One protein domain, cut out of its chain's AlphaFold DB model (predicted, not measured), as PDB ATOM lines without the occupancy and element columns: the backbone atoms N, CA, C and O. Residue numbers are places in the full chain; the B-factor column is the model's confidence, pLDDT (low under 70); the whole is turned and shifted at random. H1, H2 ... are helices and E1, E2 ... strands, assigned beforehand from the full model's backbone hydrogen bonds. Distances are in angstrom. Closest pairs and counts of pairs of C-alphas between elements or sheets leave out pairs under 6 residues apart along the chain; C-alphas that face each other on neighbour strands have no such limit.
ATOM      1  N   VAL A  31      38.578 -14.018 -28.124       65.06
ATOM      2  CA  VAL A  31      38.110 -14.621 -26.873       65.06
ATOM      3  C   VAL A  31      36.646 -15.035 -26.994       65.06
ATOM      4  O   VAL A  31      36.330 -16.187 -26.714       65.06
ATOM      5  N   GLU A  32      35.766 -14.153 -27.480       70.81
ATOM      6  CA  GLU A  32      34.361 -14.504 -27.730       70.81
ATOM      7  C   GLU A  32      34.235 -15.657 -28.730       70.81
ATOM      8  O   GLU A  32      33.479 -16.591 -28.487       70.81
ATOM      9  N   TRP A  33      35.030 -15.655 -29.808       77.75
ATOM     10  CA  TRP A  33      35.050 -16.758 -30.769       77.75
ATOM     11  C   TRP A  33      35.450 -18.091 -30.127       77.75
ATOM     12  O   TRP A  33      34.861 -19.127 -30.436       77.75
ATOM     13  N   TYR A  34      36.439 -18.095 -29.229       78.88
ATOM     14  CA  TYR A  34      36.828 -19.311 -28.516       78.88
ATOM     15  C   TYR A  34      35.721 -19.801 -27.575       78.88
ATOM     16  O   TYR A  34      35.404 -20.989 -27.571       78.88
ATOM     17  N   TRP A  35      35.101 -18.892 -26.823       86.50
ATOM     18  CA  TRP A  35      34.022 -19.215 -25.887       86.50
ATOM     19  C   TRP A  35      32.777 -19.743 -26.607       86.50
ATOM     20  O   TRP A  35      32.178 -20.720 -26.159       86.50
ATOM     21  N   ASP A  36      32.456 -19.180 -27.771       88.06
ATOM     22  CA  ASP A  36      31.351 -19.623 -28.624       88.06
ATOM     23  C   ASP A  36      31.525 -21.071 -29.107       88.06
ATOM     24  O   ASP A  36      30.588 -21.870 -29.094       88.06
ATOM     25  N   ARG A  37      32.760 -21.491 -29.413       89.62
ATOM     26  CA  ARG A  37      33.057 -22.890 -29.786       89.62
ATOM     27  C   ARG A  37      32.833 -23.890 -28.650       89.62
ATOM     28  O   ARG A  37      32.671 -25.094 -28.912       89.62
ATOM     29  N   CYS A  38      32.825 -23.407 -27.411       91.88
ATOM     30  CA  CYS A  38      32.558 -24.194 -26.216       91.88
ATOM     31  C   CYS A  38      31.049 -24.329 -25.933       91.88
ATOM     32  O   CYS A  38      30.672 -25.116 -25.069       91.88
ATOM     33  N   VAL A  39      30.168 -23.652 -26.677       94.50
ATOM     34  CA  VAL A  39      28.715 -23.742 -26.476       94.50
ATOM     35  C   VAL A  39      28.165 -25.108 -26.909       94.50
ATOM     36  O   VAL A  39      28.569 -25.681 -27.930       94.50
ATOM     37  N   ARG A  40      27.244 -25.664 -26.111       92.44
ATOM     38  CA  ARG A  40      26.586 -26.962 -26.336       92.44
ATOM     39  C   ARG A  40      25.092 -26.880 -26.014       92.44
ATOM     40  O   ARG A  40      24.702 -26.225 -25.057       92.44
ATOM     41  N   GLU A  41      24.265 -27.559 -26.813       87.75
ATOM     42  CA  GLU A  41      22.804 -27.595 -26.613       87.75
ATOM     43  C   GLU A  41      22.370 -28.562 -25.512       87.75
ATOM     44  O   GLU A  41      21.491 -28.230 -24.731       87.75
ATOM     45  N   ASN A  42      22.996 -29.739 -25.439       80.56
ATOM     46  CA  ASN A  42      22.686 -30.755 -24.439       80.56
ATOM     47  C   ASN A  42      23.939 -31.019 -23.612       80.56
ATOM     48  O   ASN A  42      24.936 -31.527 -24.136       80.56
ATOM     49  N   ILE A  43      23.882 -30.657 -22.338       85.69
ATOM     50  CA  ILE A  43      24.936 -30.905 -21.363       85.69
ATOM     51  C   ILE A  43      24.414 -31.914 -20.344       85.69
ATOM     52  O   ILE A  43      23.218 -31.996 -20.086       85.69
ATOM     53  N   ASP A  44      25.334 -32.741 -19.861       88.62
ATOM     54  CA  ASP A  44      25.095 -33.706 -18.798       88.62
ATOM     55  C   ASP A  44      26.342 -33.718 -17.907       88.62
ATOM     56  O   ASP A  44      27.392 -34.262 -18.287       88.62
ATOM     57  N   PHE A  45      26.248 -33.108 -16.721       93.12
ATOM     58  CA  PHE A  45      27.354 -33.067 -15.758       93.12
ATOM     59  C   PHE A  45      27.797 -34.455 -15.271       93.12
ATOM     60  O   PHE A  45      28.901 -34.584 -14.730       93.12
ATOM     61  N   SER A  46      27.010 -35.514 -15.495       91.50
ATOM     62  CA  SER A  46      27.409 -36.883 -15.157       91.50
ATOM     63  C   SER A  46      28.368 -37.514 -16.176       91.50
ATOM     64  O   SER A  46      28.994 -38.538 -15.889       91.50
ATOM     65  N   LYS A  47      28.525 -36.917 -17.369       89.44
ATOM     66  CA  LYS A  47      29.285 -37.506 -18.488       89.44
ATOM     67  C   LYS A  47      30.174 -36.505 -19.222       89.44
ATOM     68  O   LYS A  47      30.327 -36.568 -20.442       89.44
ATOM     69  N   VAL A  48      30.823 -35.615 -18.484       89.44
ATOM     70  CA  VAL A  48      31.710 -34.609 -19.072       89.44
ATOM     71  C   VAL A  48      33.006 -35.258 -19.556       89.44
ATOM     72  O   VAL A  48      33.701 -35.916 -18.789       89.44
ATOM     73  N   THR A  49      33.361 -35.074 -20.830       87.25
ATOM     74  CA  THR A  49      34.619 -35.601 -21.386       87.25
ATOM     75  C   THR A  49      35.693 -34.518 -21.410       87.25
ATOM     76  O   THR A  49      35.555 -33.531 -22.127       87.25
ATOM     77  N   ILE A  50      36.789 -34.730 -20.679       84.62
ATOM     78  CA  ILE A  50      37.958 -33.839 -20.626       84.62
ATOM     79  C   ILE A  50      39.207 -34.673 -20.885       84.62
ATOM     80  O   ILE A  50      39.425 -35.684 -20.223       84.62
ATOM     81  N   ASN A  51      40.029 -34.286 -21.865       78.44
ATOM     82  CA  ASN A  51      41.277 -34.989 -22.199       78.44
ATOM     83  C   ASN A  51      41.105 -36.517 -22.355       78.44
ATOM     84  O   ASN A  51      41.936 -37.299 -21.899       78.44
ATOM     85  N   LYS A  52      40.008 -36.947 -23.003       79.44
ATOM     86  CA  LYS A  52      39.605 -38.361 -23.200       79.44
ATOM     87  C   LYS A  52      39.230 -39.124 -21.918       79.44
ATOM     88  O   LYS A  52      38.952 -40.318 -21.990       79.44
ATOM     89  N   SER A  53      39.184 -38.446 -20.776       84.25
ATOM     90  CA  SER A  53      38.669 -38.971 -19.514       84.25
ATOM     91  C   SER A  53      37.237 -38.502 -19.303       84.25
ATOM     92  O   SER A  53      36.906 -37.352 -19.580       84.25
ATOM     93  N   GLN A  54      36.384 -39.389 -18.798       88.56
ATOM     94  CA  GLN A  54      35.025 -39.037 -18.410       88.56
ATOM     95  C   GLN A  54      35.005 -38.657 -16.929       88.56
ATOM     96  O   GLN A  54      35.475 -39.414 -16.077       88.56
ATOM     97  N   ILE A  55      34.471 -37.479 -16.634       89.88
ATOM     98  CA  ILE A  55      34.333 -36.929 -15.293       89.88
ATOM     99  C   ILE A  55      32.844 -36.793 -14.995       89.88
ATOM    100  O   ILE A  55      32.086 -36.217 -15.773       89.88
ATOM    101  N   ASP A  56      32.454 -37.329 -13.845       92.44
ATOM    102  CA  ASP A  56      31.104 -37.229 -13.310       92.44
ATOM    103  C   ASP A  56      31.107 -36.239 -12.134       92.44
ATOM    104  O   ASP A  56      31.594 -36.526 -11.024       92.44
ATOM    105  N   PHE A  57      30.587 -35.040 -12.399       93.12
ATOM    106  CA  PHE A  57      30.450 -33.987 -11.399       93.12
ATOM    107  C   PHE A  57      29.277 -34.245 -10.447       93.12
ATOM    108  O   PHE A  57      29.305 -33.742  -9.332       93.12
ATOM    109  N   THR A  58      28.333 -35.120 -10.798       91.19
ATOM    110  CA  THR A  58      27.164 -35.459  -9.966       91.19
ATOM    111  C   THR A  58      27.480 -36.472  -8.859       91.19
ATOM    112  O   THR A  58      26.710 -36.623  -7.908       91.19
ATOM    113  N   LYS A  59      28.629 -37.169  -8.934       90.19
ATOM    114  CA  LYS A  59      29.037 -38.098  -7.866       90.19
ATOM    115  C   LYS A  59      29.197 -37.376  -6.525       90.19
ATOM    116  O   LYS A  59      29.914 -36.374  -6.497       90.19
ATOM    117  N   PRO A  60      28.713 -37.971  -5.415       88.00
ATOM    118  CA  PRO A  60      28.817 -37.393  -4.083       88.00
ATOM    119  C   PRO A  60      30.219 -36.885  -3.724       88.00
ATOM    120  O   PRO A  60      31.204 -37.626  -3.845       88.00
ATOM    121  N   ALA A  61      30.300 -35.655  -3.219       91.75
ATOM    122  CA  ALA A  61      31.502 -35.097  -2.616       91.75
ATOM    123  C   ALA A  61      31.230 -34.513  -1.219       91.75
ATOM    124  O   ALA A  61      30.087 -34.380  -0.786       91.75
ATOM    125  N   ASP A  62      32.303 -34.201  -0.490       94.38
ATOM    126  CA  ASP A  62      32.184 -33.340   0.688       94.38
ATOM    127  C   ASP A  62      31.716 -31.948   0.234       94.38
ATOM    128  O   ASP A  62      32.018 -31.544  -0.887       94.38
ATOM    129  N   TYR A  63      30.988 -31.217   1.072       95.44
ATOM    130  CA  TYR A  63      30.311 -29.991   0.658       95.44
ATOM    131  C   TYR A  63      30.490 -28.842   1.650       95.44
ATOM    132  O   TYR A  63      30.809 -29.041   2.827       95.44
ATOM    133  N   PHE A  64      30.268 -27.634   1.145       96.25
ATOM    134  CA  PHE A  64      30.169 -26.398   1.907       96.25
ATOM    135  C   PHE A  64      28.813 -25.756   1.621       96.25
ATOM    136  O   PHE A  64      28.570 -25.322   0.497       96.25
ATOM    137  N   ASP A  65      27.974 -25.653   2.649       95.12
ATOM    138  CA  ASP A  65      26.757 -24.842   2.603       95.12
ATOM    139  C   ASP A  65      27.085 -23.473   3.189       95.12
ATOM    140  O   ASP A  65      27.368 -23.349   4.385       95.12
ATOM    141  N   LEU A  66      27.106 -22.447   2.339       94.81
ATOM    142  CA  LEU A  66      27.525 -21.102   2.718       94.81
ATOM    143  C   LEU A  66      26.481 -20.073   2.304       94.81
ATOM    144  O   LEU A  66      25.836 -20.186   1.265       94.81
ATOM    145  N   THR A  67      26.372 -19.013   3.100       94.31
ATOM    146  CA  THR A  67      25.749 -17.780   2.622       94.31
ATOM    147  C   THR A  67      26.644 -17.130   1.568       94.31
ATOM    148  O   THR A  67      27.859 -17.350   1.541       94.31
ATOM    149  N   ASP A  68      26.054 -16.285   0.734       93.25
ATOM    150  CA  ASP A  68      26.753 -15.436  -0.232       93.25
ATOM    151  C   ASP A  68      27.938 -14.668   0.390       93.25
ATOM    152  O   ASP A  68      29.071 -14.779  -0.079       93.25
ATOM    153  N   GLY A  69      27.726 -13.987   1.519       93.81
ATOM    154  CA  GLY A  69      28.773 -13.252   2.229       93.81
ATOM    155  C   GLY A  69      29.837 -14.161   2.853       93.81
ATOM    156  O   GLY A  69      31.006 -13.781   2.943       93.81
ATOM    157  N   GLY A  70      29.466 -15.372   3.279       93.50
ATOM    158  CA  GLY A  70      30.419 -16.377   3.754       93.50
ATOM    159  C   GLY A  70      31.329 -16.869   2.628       93.50
ATOM    160  O   GLY A  70      32.546 -16.943   2.798       93.50
ATOM    161  N   ALA A  71      30.750 -17.142   1.461       95.88
ATOM    162  CA  ALA A  71      31.494 -17.589   0.295       95.88
ATOM    163  C   ALA A  71      32.391 -16.481  -0.285       95.88
ATOM    164  O   ALA A  71      33.544 -16.739  -0.637       95.88
ATOM    165  N   ASP A  72      31.921 -15.233  -0.294       95.25
ATOM    166  CA  ASP A  72      32.706 -14.072  -0.716       95.25
ATOM    167  C   ASP A  72      33.951 -13.850   0.140       95.25
ATOM    168  O   ASP A  72      35.014 -13.551  -0.403       95.25
ATOM    169  N   LYS A  73      33.865 -14.036   1.464       94.88
ATOM    170  CA  LYS A  73      35.041 -13.955   2.347       94.88
ATOM    171  C   LYS A  73      36.121 -14.953   1.927       94.88
ATOM    172  O   LYS A  73      37.297 -14.599   1.877       94.88
ATOM    173  N   ILE A  74      35.724 -16.179   1.590       95.88
ATOM    174  CA  ILE A  74      36.642 -17.228   1.131       95.88
ATOM    175  C   ILE A  74      37.221 -16.869  -0.241       95.88
ATOM    176  O   ILE A  74      38.435 -16.931  -0.429       95.88
ATOM    177  N   SER A  75      36.380 -16.431  -1.181       95.75
ATOM    178  CA  SER A  75      36.830 -15.960  -2.497       95.75
ATOM    179  C   SER A  75      37.821 -14.795  -2.373       95.75
ATOM    180  O   SER A  75      38.863 -14.789  -3.026       95.75
ATOM    181  N   PHE A  76      37.568 -13.846  -1.468       94.25
ATOM    182  CA  PHE A  76      38.449 -12.709  -1.206       94.25
ATOM    183  C   PHE A  76      39.823 -13.127  -0.671       94.25
ATOM    184  O   PHE A  76      40.829 -12.558  -1.091       94.25
ATOM    185  N   ILE A  77      39.886 -14.132   0.209       93.19
ATOM    186  CA  ILE A  77      41.159 -14.720   0.655       93.19
ATOM    187  C   ILE A  77      41.917 -15.292  -0.543       93.19
ATOM    188  O   ILE A  77      43.099 -15.010  -0.717       93.19
ATOM    189  N   GLY A  78      41.237 -16.065  -1.392       93.12
ATOM    190  CA  GLY A  78      41.879 -16.718  -2.527       93.12
ATOM    191  C   GLY A  78      42.469 -15.760  -3.559       93.12
ATOM    192  O   GLY A  78      43.486 -16.086  -4.156       93.12
ATOM    193  N   ARG A  79      41.917 -14.549  -3.711       91.12
ATOM    194  CA  ARG A  79      42.471 -13.507  -4.605       91.12
ATOM    195  C   ARG A  79      43.878 -13.050  -4.259       91.12
ATOM    196  O   ARG A  79      44.526 -12.420  -5.087       91.12
ATOM    197  N   GLN A  80      44.315 -13.288  -3.030       90.31
ATOM    198  CA  GLN A  80      45.622 -12.846  -2.552       90.31
ATOM    199  C   GLN A  80      46.748 -13.795  -2.977       90.31
ATOM    200  O   GLN A  80      47.910 -13.517  -2.695       90.31
ATOM    201  N   PHE A  81      46.413 -14.912  -3.625       89.31
ATOM    202  CA  PHE A  81      47.350 -15.981  -3.929       89.31
ATOM    203  C   PHE A  81      47.195 -16.469  -5.365       89.31
ATOM    204  O   PHE A  81      46.098 -16.470  -5.924       89.31
ATOM    205  N   ASP A  82      48.295 -16.956  -5.931       85.31
ATOM    206  CA  ASP A  82      48.270 -17.661  -7.208       85.31
ATOM    207  C   ASP A  82      47.504 -18.985  -7.100       85.31
ATOM    208  O   ASP A  82      47.414 -19.607  -6.027       85.31
ATOM    209  N   PHE A  83      46.990 -19.468  -8.237       80.88
ATOM    210  CA  PHE A  83      46.491 -20.835  -8.310       80.88
ATOM    211  C   PHE A  83      47.598 -21.800  -7.864       80.88
ATOM    212  O   PHE A  83      48.770 -21.604  -8.148       80.88
ATOM    213  N   PHE A  84      47.236 -22.815  -7.081       82.62
ATOM    214  CA  PHE A  84      48.175 -23.816  -6.546       82.62
ATOM    215  C   PHE A  84      49.284 -23.299  -5.612       82.62
ATOM    216  O   PHE A  84      50.145 -24.089  -5.221       82.62
ATOM    217  N   ALA A  85      49.216 -22.047  -5.139       86.00
ATOM    218  CA  ALA A  85      50.114 -21.534  -4.095       86.00
ATOM    219  C   ALA A  85      50.046 -22.344  -2.782       86.00
ATOM    220  O   ALA A  85      50.980 -22.347  -1.983       86.00
ATOM    221  N   HIS A  86      48.937 -23.053  -2.567       88.19
ATOM    222  CA  HIS A  86      48.717 -23.926  -1.421       88.19
ATOM    223  C   HIS A  86      48.631 -25.385  -1.853       88.19
ATOM    224  O   HIS A  86      48.109 -25.712  -2.920       88.19
ATOM    225  N   HIS A  87      49.067 -26.288  -0.972       91.12
ATOM    226  CA  HIS A  87      48.839 -27.713  -1.177       91.12
ATOM    227  C   HIS A  87      47.345 -28.021  -1.313       91.12
ATOM    228  O   HIS A  87      46.520 -27.508  -0.557       91.12
ATOM    229  N   VAL A  88      47.001 -28.934  -2.220       93.06
ATOM    230  CA  VAL A  88      45.617 -29.384  -2.397       93.06
ATOM    231  C   VAL A  88      45.176 -30.179  -1.165       93.06
ATOM    232  O   VAL A  88      45.533 -31.345  -1.001       93.06
ATOM    233  N   ALA A  89      44.391 -29.545  -0.297       93.94
ATOM    234  CA  ALA A  89      43.820 -30.122   0.914       93.94
ATOM    235  C   ALA A  89      42.516 -30.877   0.642       93.94
ATOM    236  O   ALA A  89      42.240 -31.865   1.329       93.94
ATOM    237  N   LEU A  90      41.753 -30.460  -0.370       94.75
ATOM    238  CA  LEU A  90      40.560 -31.147  -0.863       94.75
ATOM    239  C   LEU A  90      40.661 -31.302  -2.378       94.75
ATOM    240  O   LEU A  90      40.871 -30.316  -3.074       94.75
ATOM    241  N   LYS A  91      40.519 -32.535  -2.883       93.62
ATOM    242  CA  LYS A  91      40.565 -32.824  -4.330       93.62
ATOM    243  C   LYS A  91      39.212 -32.694  -5.022       93.62
ATOM    244  O   LYS A  91      39.184 -32.377  -6.201       93.62
ATOM    245  N   LYS A  92      38.120 -32.995  -4.321       94.94
ATOM    246  CA  LYS A  92      36.756 -32.881  -4.834       94.94
ATOM    247  C   LYS A  92      35.860 -32.345  -3.727       94.94
ATOM    248  O   LYS A  92      35.928 -32.889  -2.623       94.94
ATOM    249  N   PHE A  93      35.074 -31.313  -4.012       96.88
ATOM    250  CA  PHE A  93      34.045 -30.814  -3.102       96.88
ATOM    251  C   PHE A  93      32.948 -30.042  -3.844       96.88
ATOM    252  O   PHE A  93      33.155 -29.584  -4.968       96.88
ATOM    253  N   GLU A  94      31.806 -29.901  -3.183       97.56
ATOM    254  CA  GLU A  94      30.641 -29.125  -3.608       97.56
ATOM    255  C   GLU A  94      30.583 -27.796  -2.822       97.56
ATOM    256  O   GLU A  94      30.908 -27.740  -1.634       97.56
ATOM    257  N   LEU A  95      30.186 -26.717  -3.486       97.94
ATOM    258  CA  LEU A  95      29.783 -25.443  -2.898       97.94
ATOM    259  C   LEU A  95      28.300 -25.247  -3.197       97.94
ATOM    260  O   LEU A  95      27.902 -25.280  -4.361       97.94
ATOM    261  N   ASN A  96      27.531 -24.964  -2.153       97.12
ATOM    262  CA  ASN A  96      26.108 -24.687  -2.224       97.12
ATOM    263  C   ASN A  96      25.853 -23.299  -1.628       97.12
ATOM    264  O   ASN A  96      26.216 -23.035  -0.476       97.12
ATOM    265  N   ILE A  97      25.225 -22.417  -2.404       96.00
ATOM    266  CA  ILE A  97      24.788 -21.090  -1.954       96.00
ATOM    267  C   ILE A  97      23.302 -20.965  -2.265       96.00
ATOM    268  O   ILE A  97      22.920 -21.019  -3.430       96.00
ATOM    269  N   PHE A  98      22.474 -20.798  -1.233       91.00
ATOM    270  CA  PHE A  98      21.015 -20.732  -1.358       91.00
ATOM    271  C   PHE A  98      20.425 -19.626  -0.498       91.00
ATOM    272  O   PHE A  98      20.912 -19.343   0.598       91.00
ATOM    273  N   GLY A  99      19.317 -19.064  -0.973       78.88
ATOM    274  CA  GLY A  99      18.492 -18.132  -0.215       78.88
ATOM    275  C   GLY A  99      18.499 -16.734  -0.816       78.88
ATOM    276  O   GLY A  99      18.620 -16.561  -2.025       78.88
ATOM    277  N   ASN A 100      18.312 -15.726   0.034       76.38
ATOM    278  CA  ASN A 100      18.215 -14.342  -0.414       76.38
ATOM    279  C   ASN A 100      19.609 -13.800  -0.763       76.38
ATOM    280  O   ASN A 100      20.323 -13.326   0.121       76.38
ATOM    281  N   LEU A 101      19.995 -13.927  -2.035       86.75
ATOM    282  CA  LEU A 101      21.260 -13.424  -2.564       86.75
ATOM    283  C   LEU A 101      21.293 -11.897  -2.442       86.75
ATOM    284  O   LEU A 101      20.527 -11.185  -3.092       86.75
ATOM    285  N   ASN A 102      22.179 -11.391  -1.596       85.25
ATOM    286  CA  ASN A 102      22.314  -9.973  -1.338       85.25
ATOM    287  C   ASN A 102      23.121  -9.307  -2.459       85.25
ATOM    288  O   ASN A 102      24.269  -9.671  -2.720       85.25
ATOM    289  N   THR A 103      22.547  -8.270  -3.066       85.06
ATOM    290  CA  THR A 103      23.183  -7.435  -4.095       85.06
ATOM    291  C   THR A 103      24.380  -6.619  -3.595       85.06
ATOM    292  O   THR A 103      25.054  -5.990  -4.401       85.06
ATOM    293  N   ASP A 104      24.663  -6.621  -2.293       88.31
ATOM    294  CA  ASP A 104      25.876  -6.036  -1.711       88.31
ATOM    295  C   ASP A 104      27.059  -7.020  -1.699       88.31
ATOM    296  O   ASP A 104      28.206  -6.620  -1.490       88.31
ATOM    297  N   THR A 105      26.798  -8.314  -1.912       92.00
ATOM    298  CA  THR A 105      27.842  -9.335  -2.066       92.00
ATOM    299  C   THR A 105      28.239  -9.446  -3.528       92.00
ATOM    300  O   THR A 105      27.423  -9.293  -4.435       92.00
ATOM    301  N   GLN A 106      29.506  -9.734  -3.792       92.88
ATOM    302  CA  GLN A 106      29.999  -9.898  -5.145       92.88
ATOM    303  C   GLN A 106      29.344 -11.077  -5.858       92.88
ATOM    304  O   GLN A 106      28.965 -10.925  -7.017       92.88
ATOM    305  N   ILE A 107      29.200 -12.232  -5.201       94.38
ATOM    306  CA  ILE A 107      28.492 -13.358  -5.818       94.38
ATOM    307  C   ILE A 107      27.013 -13.033  -6.058       94.38
ATOM    308  O   ILE A 107      26.493 -13.368  -7.118       94.38
ATOM    309  N   GLY A 108      26.358 -12.310  -5.144       93.00
ATOM    310  CA  GLY A 108      24.985 -11.844  -5.337       93.00
ATOM    311  C   GLY A 108      24.850 -10.899  -6.530       93.00
ATOM    312  O   GLY A 108      23.964 -11.098  -7.355       93.00
ATOM    313  N   VAL A 109      25.767  -9.937  -6.701       91.69
ATOM    314  CA  VAL A 109      25.814  -9.066  -7.895       91.69
ATOM    315  C   VAL A 109      25.979  -9.883  -9.175       91.69
ATOM    316  O   VAL A 109      25.243  -9.658 -10.129       91.69
ATOM    317  N   LEU A 110      26.923 -10.831  -9.200       92.81
ATOM    318  CA  LEU A 110      27.191 -11.649 -10.387       92.81
ATOM    319  C   LEU A 110      26.000 -12.533 -10.768       92.81
ATOM    320  O   LEU A 110      25.704 -12.690 -11.947       92.81
ATOM    321  N   LEU A 111      25.302 -13.101  -9.783       92.25
ATOM    322  CA  LEU A 111      24.107 -13.907 -10.027       92.25
ATOM    323  C   LEU A 111      22.894 -13.042 -10.405       92.25
ATOM    324  O   LEU A 111      22.056 -13.479 -11.187       92.25
ATOM    325  N   ASN A 112      22.826 -11.798  -9.926       88.62
ATOM    326  CA  ASN A 112      21.787 -10.838 -10.305       88.62
ATOM    327  C   ASN A 112      21.954 -10.296 -11.740       88.62
ATOM    328  O   ASN A 112      21.022  -9.685 -12.267       88.62
ATOM    329  N   SER A 113      23.091 -10.554 -12.406       84.62
ATOM    330  CA  SER A 113      23.285 -10.198 -13.821       84.62
ATOM    331  C   SER A 113      22.217 -10.796 -14.744       84.62
ATOM    332  O   SER A 113      21.947 -10.213 -15.793       84.62
ATOM    333  N   VAL A 114      21.550 -11.894 -14.352       84.38
ATOM    334  CA  VAL A 114      20.466 -12.510 -15.148       84.38
ATOM    335  C   VAL A 114      19.346 -11.536 -15.496       84.38
ATOM    336  O   VAL A 114      18.768 -11.599 -16.584       84.38
ATOM    337  N   ASN A 115      19.091 -10.573 -14.610       79.94
ATOM    338  CA  ASN A 115      18.018  -9.598 -14.769       79.94
ATOM    339  C   ASN A 115      18.310  -8.604 -15.905       79.94
ATOM    340  O   ASN A 115      17.386  -7.964 -16.411       79.94
ATOM    341  N   HIS A 116      19.577  -8.455 -16.317       79.19
ATOM    342  CA  HIS A 116      19.964  -7.554 -17.404       79.19
ATOM    343  C   HIS A 116      19.519  -8.064 -18.776       79.19
ATOM    344  O   HIS A 116      19.147  -7.256 -19.626       79.19
ATOM    345  N   LEU A 117      19.537  -9.382 -18.988       78.62
ATOM    346  CA  LEU A 117      19.094 -10.007 -20.239       78.62
ATOM    347  C   LEU A 117      17.622 -10.423 -20.179       78.62
ATOM    348  O   LEU A 117      16.911 -10.317 -21.181       78.62
ATOM    349  N   ARG A 118      17.131 -10.820 -18.999       82.31
ATOM    350  CA  ARG A 118      15.722 -11.156 -18.768       82.31
ATOM    351  C   ARG A 118      15.208 -10.520 -17.486       82.31
ATOM    352  O   ARG A 118      15.385 -11.053 -16.401       82.31
ATOM    353  N   ALA A 119      14.473  -9.419 -17.621       82.75
ATOM    354  CA  ALA A 119      13.944  -8.663 -16.480       82.75
ATOM    355  C   ALA A 119      12.998  -9.459 -15.553       82.75
ATOM    356  O   ALA A 119      12.781  -9.052 -14.418       82.75
ATOM    357  N   THR A 120      12.410 -10.561 -16.037       86.12
ATOM    358  CA  THR A 120      11.542 -11.459 -15.249       86.12
ATOM    359  C   THR A 120      12.288 -12.611 -14.586       86.12
ATOM    360  O   THR A 120      11.671 -13.354 -13.824       86.12
ATOM    361  N   ALA A 121      13.575 -12.781 -14.895       89.44
ATOM    362  CA  ALA A 121      14.421 -13.787 -14.285       89.44
ATOM    363  C   ALA A 121      14.996 -13.269 -12.964       89.44
ATOM    364  O   ALA A 121      15.098 -12.065 -12.753       89.44
ATOM    365  N   SER A 122      15.345 -14.173 -12.056       90.88
ATOM    366  CA  SER A 122      16.064 -13.888 -10.814       90.88
ATOM    367  C   SER A 122      16.779 -15.152 -10.352       90.88
ATOM    368  O   SER A 122      16.171 -16.220 -10.286       90.88
ATOM    369  N   ALA A 123      18.061 -15.051 -10.013       93.06
ATOM    370  CA  ALA A 123      18.790 -16.157  -9.401       93.06
ATOM    371  C   ALA A 123      18.459 -16.257  -7.901       93.06
ATOM    372  O   ALA A 123      18.357 -15.238  -7.220       93.06
ATOM    373  N   TYR A 124      18.325 -17.476  -7.375       92.25
ATOM    374  CA  TYR A 124      18.112 -17.740  -5.940       92.25
ATOM    375  C   TYR A 124      19.154 -18.690  -5.331       92.25
ATOM    376  O   TYR A 124      19.146 -18.943  -4.122       92.25
ATOM    377  N   GLY A 125      20.053 -19.232  -6.154       94.88
ATOM    378  CA  GLY A 125      21.123 -20.085  -5.668       94.88
ATOM    379  C   GLY A 125      22.105 -20.532  -6.741       94.88
ATOM    380  O   GLY A 125      21.928 -20.279  -7.935       94.88
ATOM    381  N   MET A 126      23.157 -21.206  -6.291       96.56
ATOM    382  CA  MET A 126      24.195 -21.783  -7.135       96.56
ATOM    383  C   MET A 126      24.746 -23.057  -6.496       96.56
ATOM    384  O   MET A 126      25.041 -23.092  -5.298       96.56
ATOM    385  N   TYR A 127      24.957 -24.065  -7.337       97.06
ATOM    386  CA  TYR A 127      25.781 -25.228  -7.041       97.06
ATOM    387  C   TYR A 127      27.090 -25.120  -7.819       97.06
ATOM    388  O   TYR A 127      27.081 -24.760  -8.995       97.06
ATOM    389  N   ALA A 128      28.211 -25.476  -7.202       98.12
ATOM    390  CA  ALA A 128      29.479 -25.628  -7.903       98.12
ATOM    391  C   ALA A 128      30.234 -26.860  -7.400       98.12
ATOM    392  O   ALA A 128      30.488 -27.001  -6.208       98.12
ATOM    393  N   THR A 129      30.629 -27.745  -8.310       98.12
ATOM    394  CA  THR A 129      31.438 -28.924  -7.999       98.12
ATOM    395  C   THR A 129      32.838 -28.752  -8.552       98.12
ATOM    396  O   THR A 129      33.043 -28.681  -9.762       98.12
ATOM    397  N   PHE A 130      33.818 -28.774  -7.656       97.44
ATOM    398  CA  PHE A 130      35.228 -28.676  -7.995       97.44
ATOM    399  C   PHE A 130      35.875 -30.056  -8.012       97.44
ATOM    400  O   PHE A 130      35.671 -30.844  -7.088       97.44
ATOM    401  N   THR A 131      36.703 -30.333  -9.018       95.50
ATOM    402  CA  THR A 131      37.497 -31.564  -9.123       95.50
ATOM    403  C   THR A 131      38.917 -31.246  -9.596       95.50
ATOM    404  O   THR A 131      39.116 -30.756 -10.702       95.50
ATOM    405  N   TYR A 132      39.914 -31.558  -8.770       93.44
ATOM    406  CA  TYR A 132      41.335 -31.426  -9.093       93.44
ATOM    407  C   TYR A 132      41.870 -32.683  -9.785       93.44
ATOM    408  O   TYR A 132      41.831 -33.778  -9.208       93.44
ATOM    409  N   ILE A 133      42.411 -32.517 -10.993       89.25
ATOM    410  CA  ILE A 133      42.931 -33.583 -11.856       89.25
ATOM    411  C   ILE A 133      44.217 -33.078 -12.509       89.25
ATOM    412  O   ILE A 133      44.219 -32.009 -13.102       89.25
ATOM    413  N   ASP A 134      45.307 -33.837 -12.386       82.81
ATOM    414  CA  ASP A 134      46.564 -33.619 -13.121       82.81
ATOM    415  C   ASP A 134      47.071 -32.166 -13.180       82.81
ATOM    416  O   ASP A 134      47.624 -31.735 -14.184       82.81
ATOM    417  N   LYS A 135      46.964 -31.444 -12.052       85.12
ATOM    418  CA  LYS A 135      47.365 -30.031 -11.867       85.12
ATOM    419  C   LYS A 135      46.411 -28.969 -12.414       85.12
ATOM    420  O   LYS A 135      46.697 -27.797 -12.221       85.12
ATOM    421  N   SER A 136      45.259 -29.359 -12.936       91.19
ATOM    422  CA  SER A 136      44.145 -28.455 -13.218       91.19
ATOM    423  C   SER A 136      42.998 -28.684 -12.240       91.19
ATOM    424  O   SER A 136      42.873 -29.735 -11.600       91.19
ATOM    425  N   VAL A 137      42.140 -27.681 -12.102       94.50
ATOM    426  CA  VAL A 137      40.879 -27.775 -11.369       94.50
ATOM    427  C   VAL A 137      39.759 -27.564 -12.361       94.50
ATOM    428  O   VAL A 137      39.723 -26.556 -13.052       94.50
ATOM    429  N   TYR A 138      38.817 -28.489 -12.389       96.25
ATOM    430  CA  TYR A 138      37.604 -28.344 -13.171       96.25
ATOM    431  C   TYR A 138      36.455 -27.988 -12.243       96.25
ATOM    432  O   TYR A 138      36.266 -28.642 -11.214       96.25
ATOM    433  N   CYS A 139      35.707 -26.952 -12.596       97.62
ATOM    434  CA  CYS A 139      34.539 -26.505 -11.857       97.62
ATOM    435  C   CYS A 139      33.311 -26.592 -12.758       97.62
ATOM    436  O   CYS A 139      33.244 -25.898 -13.771       97.62
ATOM    437  N   ALA A 140      32.365 -27.454 -12.391       97.56
ATOM    438  CA  ALA A 140      31.036 -27.506 -12.987       97.56
ATOM    439  C   ALA A 140      30.085 -26.705 -12.108       97.56
ATOM    440  O   ALA A 140      30.030 -26.976 -10.907       97.56
ATOM    441  N   PHE A 141      29.353 -25.743 -12.661       97.75
ATOM    442  CA  PHE A 141      28.413 -24.954 -11.868       97.75
ATOM    443  C   PHE A 141      27.036 -24.842 -12.514       97.75
ATOM    444  O   PHE A 141      26.898 -24.715 -13.732       97.75
ATOM    445  N   THR A 142      26.031 -24.888 -11.648       96.88
ATOM    446  CA  THR A 142      24.603 -24.845 -11.957       96.88
ATOM    447  C   THR A 142      24.015 -23.636 -11.258       96.88
ATOM    448  O   THR A 142      24.277 -23.412 -10.072       96.88
ATOM    449  N   ILE A 143      23.219 -22.855 -11.977       95.69
ATOM    450  CA  ILE A 143      22.563 -21.670 -11.430       95.69
ATOM    451  C   ILE A 143      21.083 -21.965 -11.261       95.69
ATOM    452  O   ILE A 143      20.417 -22.452 -12.171       95.69
ATOM    453  N   CYS A 144      20.583 -21.673 -10.068       94.94
ATOM    454  CA  CYS A 144      19.190 -21.863  -9.716       94.94
ATOM    455  C   CYS A 144      18.470 -20.535  -9.939       94.94
ATOM    456  O   CYS A 144      18.811 -19.531  -9.303       94.94
ATOM    457  N   LEU A 145      17.507 -20.519 -10.855       92.25
ATOM    458  CA  LEU A 145      16.809 -19.307 -11.269       92.25
ATOM    459  C   LEU A 145      15.297 -19.509 -11.293       92.25
ATOM    460  O   LEU A 145      14.799 -20.607 -11.521       92.25
ATOM    461  N   VAL A 146      14.571 -18.426 -11.058       91.00
ATOM    462  CA  VAL A 146      13.137 -18.316 -11.314       91.00
ATOM    463  C   VAL A 146      12.965 -17.333 -12.458       91.00
ATOM    464  O   VAL A 146      13.483 -16.226 -12.389       91.00
ATOM    465  N   ASP A 147      12.248 -17.727 -13.501       87.69
ATOM    466  CA  ASP A 147      11.822 -16.846 -14.587       87.69
ATOM    467  C   ASP A 147      10.307 -16.973 -14.721       87.69
ATOM    468  O   ASP A 147       9.787 -18.051 -15.028       87.69
ATOM    469  N   LYS A 148       9.588 -15.880 -14.434       86.00
ATOM    470  CA  LYS A 148       8.119 -15.873 -14.305       86.00
ATOM    471  C   LYS A 148       7.658 -16.891 -13.247       86.00
ATOM    472  O   LYS A 148       8.064 -16.791 -12.095       86.00
ATOM    473  N   ASP A 149       6.837 -17.864 -13.635       82.31
ATOM    474  CA  ASP A 149       6.275 -18.887 -12.744       82.31
ATOM    475  C   ASP A 149       7.081 -20.199 -12.754       82.31
ATOM    476  O   ASP A 149       6.657 -21.200 -12.174       82.31
ATOM    477  N   THR A 150       8.235 -20.227 -13.432       83.50
ATOM    478  CA  THR A 150       9.067 -21.430 -13.572       83.50
ATOM    479  C   THR A 150      10.396 -21.277 -12.844       83.50
ATOM    480  O   THR A 150      11.196 -20.409 -13.186       83.50
ATOM    481  N   GLY A 151      10.632 -22.140 -11.853       86.31
ATOM    482  CA  GLY A 151      11.949 -22.348 -11.253       86.31
ATOM    483  C   GLY A 151      12.712 -23.438 -12.001       86.31
ATOM    484  O   GLY A 151      12.134 -24.483 -12.303       86.31
ATOM    485  N   THR A 152      13.988 -23.204 -12.299       89.56
ATOM    486  CA  THR A 152      14.864 -24.172 -12.966       89.56
ATOM    487  C   THR A 152      16.267 -24.170 -12.363       89.56
ATOM    488  O   THR A 152      16.771 -23.146 -11.893       89.56
ATOM    489  N   GLU A 153      16.898 -25.338 -12.390       92.94
ATOM    490  CA  GLU A 153      18.308 -25.538 -12.079       92.94
ATOM    491  C   GLU A 153      19.037 -25.734 -13.403       92.94
ATOM    492  O   GLU A 153      18.960 -26.789 -14.030       92.94
ATOM    493  N   MET A 154      19.708 -24.685 -13.859       92.88
ATOM    494  CA  MET A 154      20.338 -24.661 -15.170       92.88
ATOM    495  C   MET A 154      21.807 -25.054 -15.040       92.88
ATOM    496  O   MET A 154      22.585 -24.333 -14.412       92.88
ATOM    497  N   GLU A 155      22.203 -26.185 -15.627       94.81
ATOM    498  CA  GLU A 155      23.619 -26.539 -15.784       94.81
ATOM    499  C   GLU A 155      24.291 -25.488 -16.674       94.81
ATOM    500  O   GLU A 155      24.050 -25.426 -17.879       94.81
ATOM    501  N   THR A 156      25.109 -24.616 -16.083       95.31
ATOM    502  CA  THR A 156      25.547 -23.387 -16.752       95.31
ATOM    503  C   THR A 156      26.808 -23.613 -17.571       95.31
ATOM    504  O   THR A 156      26.838 -23.332 -18.771       95.31
ATOM    505  N   ALA A 157      27.877 -24.100 -16.937       96.50
ATOM    506  CA  ALA A 157      29.159 -24.308 -17.599       96.50
ATOM    507  C   ALA A 157      30.070 -25.262 -16.819       96.50
ATOM    508  O   ALA A 157      29.924 -25.458 -15.609       96.50
ATOM    509  N   VAL A 158      31.066 -25.793 -17.529       96.88
ATOM    510  CA  VAL A 158      32.270 -26.372 -16.927       96.88
ATOM    511  C   VAL A 158      33.462 -25.544 -17.355       96.88
ATOM    512  O   VAL A 158      33.669 -25.307 -18.546       96.88
ATOM    513  N   VAL A 159      34.271 -25.145 -16.382       95.44
ATOM    514  CA  VAL A 159      35.498 -24.387 -16.609       95.44
ATOM    515  C   VAL A 159      36.711 -25.128 -16.083       95.44
ATOM    516  O   VAL A 159      36.648 -25.825 -15.071       95.44
ATOM    517  N   GLU A 160      37.819 -24.951 -16.782       94.06
ATOM    518  CA  GLU A 160      39.147 -25.318 -16.330       94.06
ATOM    519  C   GLU A 160      39.811 -24.102 -15.692       94.06
ATOM    520  O   GLU A 160      39.825 -23.011 -16.260       94.06
ATOM    521  N   ILE A 161      40.362 -24.310 -14.506       90.56
ATOM    522  CA  ILE A 161      41.177 -23.368 -13.758       90.56
ATOM    523  C   ILE A 161      42.554 -24.008 -13.653       90.56
ATOM    524  O   ILE A 161      42.721 -25.063 -13.028       90.56
ATOM    525  N   GLY A 162      43.534 -23.378 -14.279       86.00
ATOM    526  CA  GLY A 162      44.869 -23.932 -14.412       86.00
ATOM    527  C   GLY A 162      45.944 -22.876 -14.243       86.00
ATOM    528  O   GLY A 162      45.680 -21.685 -14.051       86.00
ATOM    529  N   GLN A 163      47.183 -23.345 -14.292       81.94
ATOM    530  CA  GLN A 163      48.355 -22.493 -14.284       81.94
ATOM    531  C   GLN A 163      49.417 -23.119 -15.182       81.94
ATOM    532  O   GLN A 163      49.888 -24.219 -14.896       81.94
ATOM    533  N   ASP A 164      49.790 -22.387 -16.230       78.06
ATOM    534  CA  ASP A 164      50.917 -22.723 -17.102       78.06
ATOM    535  C   ASP A 164      52.026 -21.679 -16.891       78.06
ATOM    536  O   ASP A 164      52.633 -21.625 -15.822       78.06
ATOM    537  N   GLU A 165      52.250 -20.788 -17.861       74.19
ATOM    538  CA  GLU A 165      53.103 -19.599 -17.694       74.19
ATOM    539  C   GLU A 165      52.470 -18.561 -16.750       74.19
ATOM    540  O   GLU A 165      53.160 -17.737 -16.153       74.19
ATOM    541  N   GLY A 166      51.148 -18.635 -16.583       73.50
ATOM    542  CA  GLY A 166      50.365 -17.840 -15.653       73.50
ATOM    543  C   GLY A 166      49.031 -18.509 -15.334       73.50
ATOM    544  O   GLY A 166      48.625 -19.482 -15.972       73.50
ATOM    545  N   SER A 167      48.363 -17.975 -14.315       79.00
ATOM    546  CA  SER A 167      47.018 -18.370 -13.899       79.00
ATOM    547  C   SER A 167      45.997 -18.111 -15.012       79.00
ATOM    548  O   SER A 167      45.904 -16.986 -15.505       79.00
ATOM    549  N   TYR A 168      45.200 -19.115 -15.381       84.19
ATOM    550  CA  TYR A 168      44.155 -18.980 -16.400       84.19
ATOM    551  C   TYR A 168      42.841 -19.638 -15.984       84.19
ATOM    552  O   TYR A 168      42.802 -20.542 -15.148       84.19
ATOM    553  N   ILE A 169      41.759 -19.182 -16.616       87.44
ATOM    554  CA  ILE A 169      40.443 -19.810 -16.546       87.44
ATOM    555  C   ILE A 169      39.865 -19.865 -17.954       87.44
ATOM    556  O   ILE A 169      39.849 -18.851 -18.653       87.44
ATOM    557  N   GLN A 170      39.409 -21.041 -18.372       89.75
ATOM    558  CA  GLN A 170      38.852 -21.257 -19.705       89.75
ATOM    559  C   GLN A 170      37.594 -22.128 -19.655       89.75
ATOM    560  O   GLN A 170      37.522 -23.056 -18.847       89.75
ATOM    561  N   PRO A 171      36.601 -21.873 -20.523       91.94
ATOM    562  CA  PRO A 171      35.446 -22.745 -20.639       91.94
ATOM    563  C   PRO A 171      35.835 -24.059 -21.316       91.94
ATOM    564  O   PRO A 171      36.411 -24.066 -22.400       91.94
ATOM    565  N   VAL A 172      35.456 -25.176 -20.698       92.25
ATOM    566  CA  VAL A 172      35.452 -26.499 -21.338       92.25
ATOM    567  C   VAL A 172      34.183 -26.639 -22.171       92.25
ATOM    568  O   VAL A 172      34.230 -27.052 -23.330       92.25
ATOM    569  N   PHE A 173      33.046 -26.249 -21.597       92.25
ATOM    570  CA  PHE A 173      31.817 -26.012 -22.337       92.25
ATOM    571  C   PHE A 173      30.918 -25.006 -21.609       92.25
ATOM    572  O   PHE A 173      31.035 -24.809 -20.398       92.25
ATOM    573  N   ILE A 174      29.992 -24.412 -22.356       95.12
ATOM    574  CA  ILE A 174      28.959 -23.489 -21.876       95.12
ATOM    575  C   ILE A 174      27.603 -23.990 -22.381       95.12
ATOM    576  O   ILE A 174      27.489 -24.417 -23.532       95.12
ATOM    577  N   SER A 175      26.573 -23.956 -21.542       95.00
ATOM    578  CA  SER A 175      25.212 -24.262 -21.979       95.00
ATOM    579  C   SER A 175      24.683 -23.193 -22.910       95.00
ATOM    580  O   SER A 175      24.793 -22.002 -22.629       95.00
ATOM    581  N   LYS A 176      24.072 -23.609 -24.019       94.38
ATOM    582  CA  LYS A 176      23.366 -22.677 -24.900       94.38
ATOM    583  C   LYS A 176      22.238 -21.968 -24.152       94.38
ATOM    584  O   LYS A 176      22.054 -20.777 -24.358       94.38
ATOM    585  N   GLU A 177      21.545 -22.675 -23.259       91.94
ATOM    586  CA  GLU A 177      20.501 -22.095 -22.407       91.94
ATOM    587  C   GLU A 177      21.068 -21.017 -21.477       91.94
ATOM    588  O   GLU A 177      20.442 -19.982 -21.279       91.94
ATOM    589  N   ALA A 178      22.299 -21.187 -20.982       92.56
ATOM    590  CA  ALA A 178      22.931 -20.179 -20.133       92.56
ATOM    591  C   ALA A 178      23.082 -18.820 -20.821       92.56
ATOM    592  O   ALA A 178      23.028 -17.796 -20.144       92.56
ATOM    593  N   LEU A 179      23.221 -18.795 -22.148       91.81
ATOM    594  CA  LEU A 179      23.368 -17.558 -22.917       91.81
ATOM    595  C   LEU A 179      22.060 -16.770 -23.071       91.81
ATOM    596  O   LEU A 179      22.097 -15.601 -23.451       91.81
ATOM    597  N   ASP A 180      20.918 -17.364 -22.717       90.81
ATOM    598  CA  ASP A 180      19.652 -16.636 -22.606       90.81
ATOM    599  C   ASP A 180      19.590 -15.759 -21.345       90.81
ATOM    600  O   ASP A 180      18.748 -14.860 -21.262       90.81
ATOM    601  N   TYR A 181      20.458 -16.033 -20.365       91.69
ATOM    602  CA  TYR A 181      20.467 -15.399 -19.045       91.69
ATOM    603  C   TYR A 181      21.781 -14.677 -18.738       91.69
ATOM    604  O   TYR A 181      21.771 -13.689 -18.012       91.69
ATOM    605  N   PHE A 182      22.907 -15.118 -19.296       90.62
ATOM    606  CA  PHE A 182      24.231 -14.571 -19.017       90.62
ATOM    607  C   PHE A 182      24.987 -14.225 -20.294       90.62
ATOM    608  O   PHE A 182      24.968 -14.971 -21.271       90.62
ATOM    609  N   SER A 183      25.739 -13.125 -20.263       89.56
ATOM    610  CA  SER A 183      26.755 -12.875 -21.284       89.56
ATOM    611  C   SER A 183      28.000 -13.741 -21.048       89.56
ATOM    612  O   SER A 183      28.236 -14.240 -19.944       89.56
ATOM    613  N   TYR A 184      28.863 -13.866 -22.062       88.25
ATOM    614  CA  TYR A 184      30.175 -14.500 -21.880       88.25
ATOM    615  C   TYR A 184      31.010 -13.814 -20.786       88.25
ATOM    616  O   TYR A 184      31.703 -14.488 -20.029       88.25
ATOM    617  N   ASP A 185      30.906 -12.488 -20.658       86.62
ATOM    618  CA  ASP A 185      31.587 -11.718 -19.612       86.62
ATOM    619  C   ASP A 185      31.064 -12.063 -18.205       86.62
ATOM    620  O   ASP A 185      31.860 -12.229 -17.278       86.62
ATOM    621  N   ASP A 186      29.753 -12.259 -18.039       90.31
ATOM    622  CA  ASP A 186      29.178 -12.691 -16.757       90.31
ATOM    623  C   ASP A 186      29.668 -14.092 -16.369       90.31
ATOM    624  O   ASP A 186      30.141 -14.302 -15.248       90.31
ATOM    625  N   ILE A 187      29.637 -15.040 -17.316       92.62
ATOM    626  CA  ILE A 187      30.136 -16.410 -17.112       92.62
ATOM    627  C   ILE A 187      31.630 -16.382 -16.760       92.62
ATOM    628  O   ILE A 187      32.065 -17.093 -15.850       92.62
ATOM    629  N   ALA A 188      32.424 -15.529 -17.413       90.56
ATOM    630  CA  ALA A 188      33.835 -15.346 -17.088       90.56
ATOM    631  C   ALA A 188      34.042 -14.843 -15.665       90.56
ATOM    632  O   ALA A 188      34.802 -15.443 -14.902       90.56
ATOM    633  N   LYS A 189      33.341 -13.778 -15.272       91.56
ATOM    634  CA  LYS A 189      33.444 -13.210 -13.924       91.56
ATOM    635  C   LYS A 189      33.036 -14.212 -12.843       91.56
ATOM    636  O   LYS A 189      33.740 -14.319 -11.837       91.56
ATOM    637  N   LEU A 190      31.964 -14.977 -13.064       95.00
ATOM    638  CA  LEU A 190      31.557 -16.081 -12.185       95.00
ATOM    639  C   LEU A 190      32.665 -17.131 -12.061       95.00
ATOM    640  O   LEU A 190      33.029 -17.534 -10.957       95.00
ATOM    641  N   SER A 191      33.269 -17.510 -13.183       95.00
ATOM    642  CA  SER A 191      34.348 -18.498 -13.218       95.00
ATOM    643  C   SER A 191      35.595 -18.023 -12.458       95.00
ATOM    644  O   SER A 191      36.182 -18.791 -11.695       95.00
ATOM    645  N   TYR A 192      35.962 -16.742 -12.569       91.62
ATOM    646  CA  TYR A 192      37.031 -16.127 -11.768       91.62
ATOM    647  C   TYR A 192      36.723 -16.085 -10.279       91.62
ATOM    648  O   TYR A 192      37.605 -16.344  -9.449       91.62
ATOM    649  N   TRP A 193      35.477 -15.775  -9.928       96.00
ATOM    650  CA  TRP A 193      35.038 -15.813  -8.545       96.00
ATOM    651  C   TRP A 193      35.143 -17.235  -7.969       96.00
ATOM    652  O   TRP A 193      35.676 -17.394  -6.870       96.00
ATOM    653  N   LEU A 194      34.740 -18.258  -8.734       97.38
ATOM    654  CA  LEU A 194      34.850 -19.676  -8.365       97.38
ATOM    655  C   LEU A 194      36.308 -20.140  -8.266       97.38
ATOM    656  O   LEU A 194      36.662 -20.860  -7.334       97.38
ATOM    657  N   GLY A 195      37.179 -19.697  -9.174       95.25
ATOM    658  CA  GLY A 195      38.617 -19.950  -9.083       95.25
ATOM    659  C   GLY A 195      39.212 -19.365  -7.804       95.25
ATOM    660  O   GLY A 195      39.896 -20.063  -7.054       95.25
ATOM    661  N   SER A 196      38.888 -18.107  -7.503       95.62
ATOM    662  CA  SER A 196      39.306 -17.458  -6.255       95.62
ATOM    663  C   SER A 196      38.762 -18.213  -5.035       95.62
ATOM    664  O   SER A 196      39.497 -18.480  -4.089       95.62
ATOM    665  N   PHE A 197      37.500 -18.647  -5.076       97.31
ATOM    666  CA  PHE A 197      36.901 -19.465  -4.024       97.31
ATOM    667  C   PHE A 197      37.668 -20.774  -3.800       97.31
ATOM    668  O   PHE A 197      38.005 -21.096  -2.660       97.31
ATOM    669  N   TRP A 198      38.017 -21.498  -4.869       96.81
ATOM    670  CA  TRP A 198      38.821 -22.718  -4.774       96.81
ATOM    671  C   TRP A 198      40.137 -22.476  -4.030       96.81
ATOM    672  O   TRP A 198      40.453 -23.211  -3.093       96.81
ATOM    673  N   VAL A 199      40.887 -21.435  -4.409       95.19
ATOM    674  CA  VAL A 199      42.159 -21.084  -3.752       95.19
ATOM    675  C   VAL A 199      41.936 -20.756  -2.277       95.19
ATOM    676  O   VAL A 199      42.679 -21.250  -1.426       95.19
ATOM    677  N   GLY A 200      40.885 -19.997  -1.962       95.94
ATOM    678  CA  GLY A 200      40.492 -19.676  -0.591       95.94
ATOM    679  C   GLY A 200      40.204 -20.919   0.253       95.94
ATOM    680  O   GLY A 200      40.691 -21.025   1.378       95.94
ATOM    681  N   ILE A 201      39.498 -21.911  -0.299       96.62
ATOM    682  CA  ILE A 201      39.265 -23.197   0.376       96.62
ATOM    683  C   ILE A 201      40.581 -23.927   0.637       96.62
ATOM    684  O   ILE A 201      40.797 -24.417   1.747       96.62
ATOM    685  N   GLN A 202      41.486 -23.994  -0.345       95.75
ATOM    686  CA  GLN A 202      42.786 -24.631  -0.120       95.75
ATOM    687  C   GLN A 202      43.580 -23.899   0.972       95.75
ATOM    688  O   GLN A 202      44.186 -24.558   1.820       95.75
ATOM    689  N   TYR A 203      43.540 -22.564   1.012       94.88
ATOM    690  CA  TYR A 203      44.153 -21.776   2.083       94.88
ATOM    691  C   TYR A 203      43.554 -22.125   3.451       94.88
ATOM    692  O   TYR A 203      44.284 -22.567   4.340       94.88
ATOM    693  N   GLU A 204      42.241 -21.979   3.627       93.75
ATOM    694  CA  GLU A 204      41.577 -22.158   4.926       93.75
ATOM    695  C   GLU A 204      41.725 -23.598   5.445       93.75
ATOM    696  O   GLU A 204      42.007 -23.837   6.621       93.75
ATOM    697  N   MET A 205      41.655 -24.598   4.563       92.81
ATOM    698  CA  MET A 205      41.822 -26.001   4.957       92.81
ATOM    699  C   MET A 205      43.246 -26.331   5.435       92.81
ATOM    700  O   MET A 205      43.432 -27.212   6.299       92.81
ATOM    701  N   ASN A 206      44.257 -25.646   4.896       91.56
ATOM    702  CA  ASN A 206      45.644 -25.783   5.336       91.56
ATOM    703  C   ASN A 206      45.942 -24.932   6.582       91.56
ATOM    704  O   ASN A 206      46.648 -25.425   7.461       91.56
ATOM    705  N   ASN A 207      45.331 -23.750   6.711       90.25
ATOM    706  CA  ASN A 207      45.573 -22.759   7.773       90.25
ATOM    707  C   ASN A 207      44.478 -22.711   8.854       90.25
ATOM    708  O   ASN A 207      44.295 -21.702   9.533       90.25
ATOM    709  N   ARG A 208      43.736 -23.809   9.018       87.62
ATOM    710  CA  ARG A 208      42.659 -23.919  10.009       87.62
ATOM    711  C   ARG A 208      43.143 -23.636  11.441       87.62
ATOM    712  O   ARG A 208      44.248 -24.063  11.791       87.62
TER     713      ARG A 208
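AT A GLANCE: This is residues 31 to 208 of the 315 residues of an uncharacterized protein of bioreactor metagenome (UniProt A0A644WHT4). What does the model look like at first sight? A twisted sheet of six strands curls round one long helix, H6, and H2 and H3 lie over the same face, so that sheet and helices make two layers. H1 grazes the edge strand E8, and a small hairpin, E1 and E2, comes near E8 with E1. What is it made of? The printed part has 178 residues with six named helices and eight named strands, in the order H1 E1 E2 E3 H2 E4 H3 H4 E5 E6 E7 E8 H5 H6; the class is mixed, helices and strands. The large sheet is mixed, in the order E3 E4 E5 E6 E7 E8, and E1 and E2 make an antiparallel sheet of two. The whole is compact and rounded, with a radius of gyration of the C-alphas of 15.3 A and spans of 44 by 37 by 31 A.

HOW THE PARTS SIT: What comes first along the printed part? H1, residues 31 to 37, only grazes the large sheet, the closest C-alphas of H1 and E8, residues 167 to 175, being those of Trp 35 and Pro 171, 6.5 A apart. Residues 39 to 40 make a short parallel pairing with residues 174 to 175 of E8. E1, residues 48 to 50, and E2, residues 53 to 55, form an antiparallel hairpin, with N 50 and O 53 within hydrogen-bond range at 2.8 A. How is the large sheet joined? E3, residues 62 to 66, H2, residues 68 to 78, and E4, residues 92 to 98, form a strand-helix-strand unit, two parallel neighbour strands with a helix between, and its crossover is right-handed; N 64 and O 94 are 2.9 A apart. E5, residues 121 to 133, is antiparallel to E4, with N 95 and O 128 at 2.8 A. E5, E6, residues 136 to 147, E7, residues 150 to 163, and E8 form a meander, each strand the antiparallel neighbour of the one before, with N 129 and O 140 at 2.8 A, N 139 and O 159 at 2.9 A, and N 160 and O 170 at 2.8 A. Which helices are on it? H2 lies over E3 at a height over the sheet of 11.2 A, and H3, residues 106 to 112, lies over E5 at 8.8 A. H6, residues 184 to 206, is on the same face, its Gly 195 and Ile 161 of E7 being the closest C-alphas of that pair at 6.3 A. H4, residues 114 to 117, and H5, residues 177 to 180, only graze the sheet. How do the helices meet? H2 touches H6 about perpendicular, at 74 degrees, with the C-alphas of Gly 78 and Gly 200 closest at 3.8 A. H3 touches H6, with residues 186 to 193 of H6 alone, at a tilt of 35.3 degrees, only just steep; their closest C-alphas, of Leu 110 and Leu 190, are 6.5 A apart. In H1, H2, H3 and H6 every O i to N i+4 pair is within hydrogen-bond range, while H4 and H5 are too short for such a pair.

IN THESE COORDINATES: Where does the first element begin and the last one end? H1 begins at C-alpha 31, (38.110, -14.621, -26.873), and H6 ends at C-alpha 206, (45.644, -25.783, 5.336). Which elements are long? E7 measures 39.3 A from first to last C-alpha, E5 34.8 A, E6 34.4 A, H6 33.3 A and E8 24.0 A. E5 bends by 64 degrees at residue 124, and E8 by 51 degrees at residue 172.

THE WHOLE: How large is it? The two C-alphas farthest apart, of Asp 149 and Glu 165, are 47.1 A apart. Is anything cut, long or uncertain? The printed part has no cut, and H2 to E4, residues 79 to 91, is its one long link. The mean pLDDT of the printed part is 90.4, and residue 31 alone is under 70.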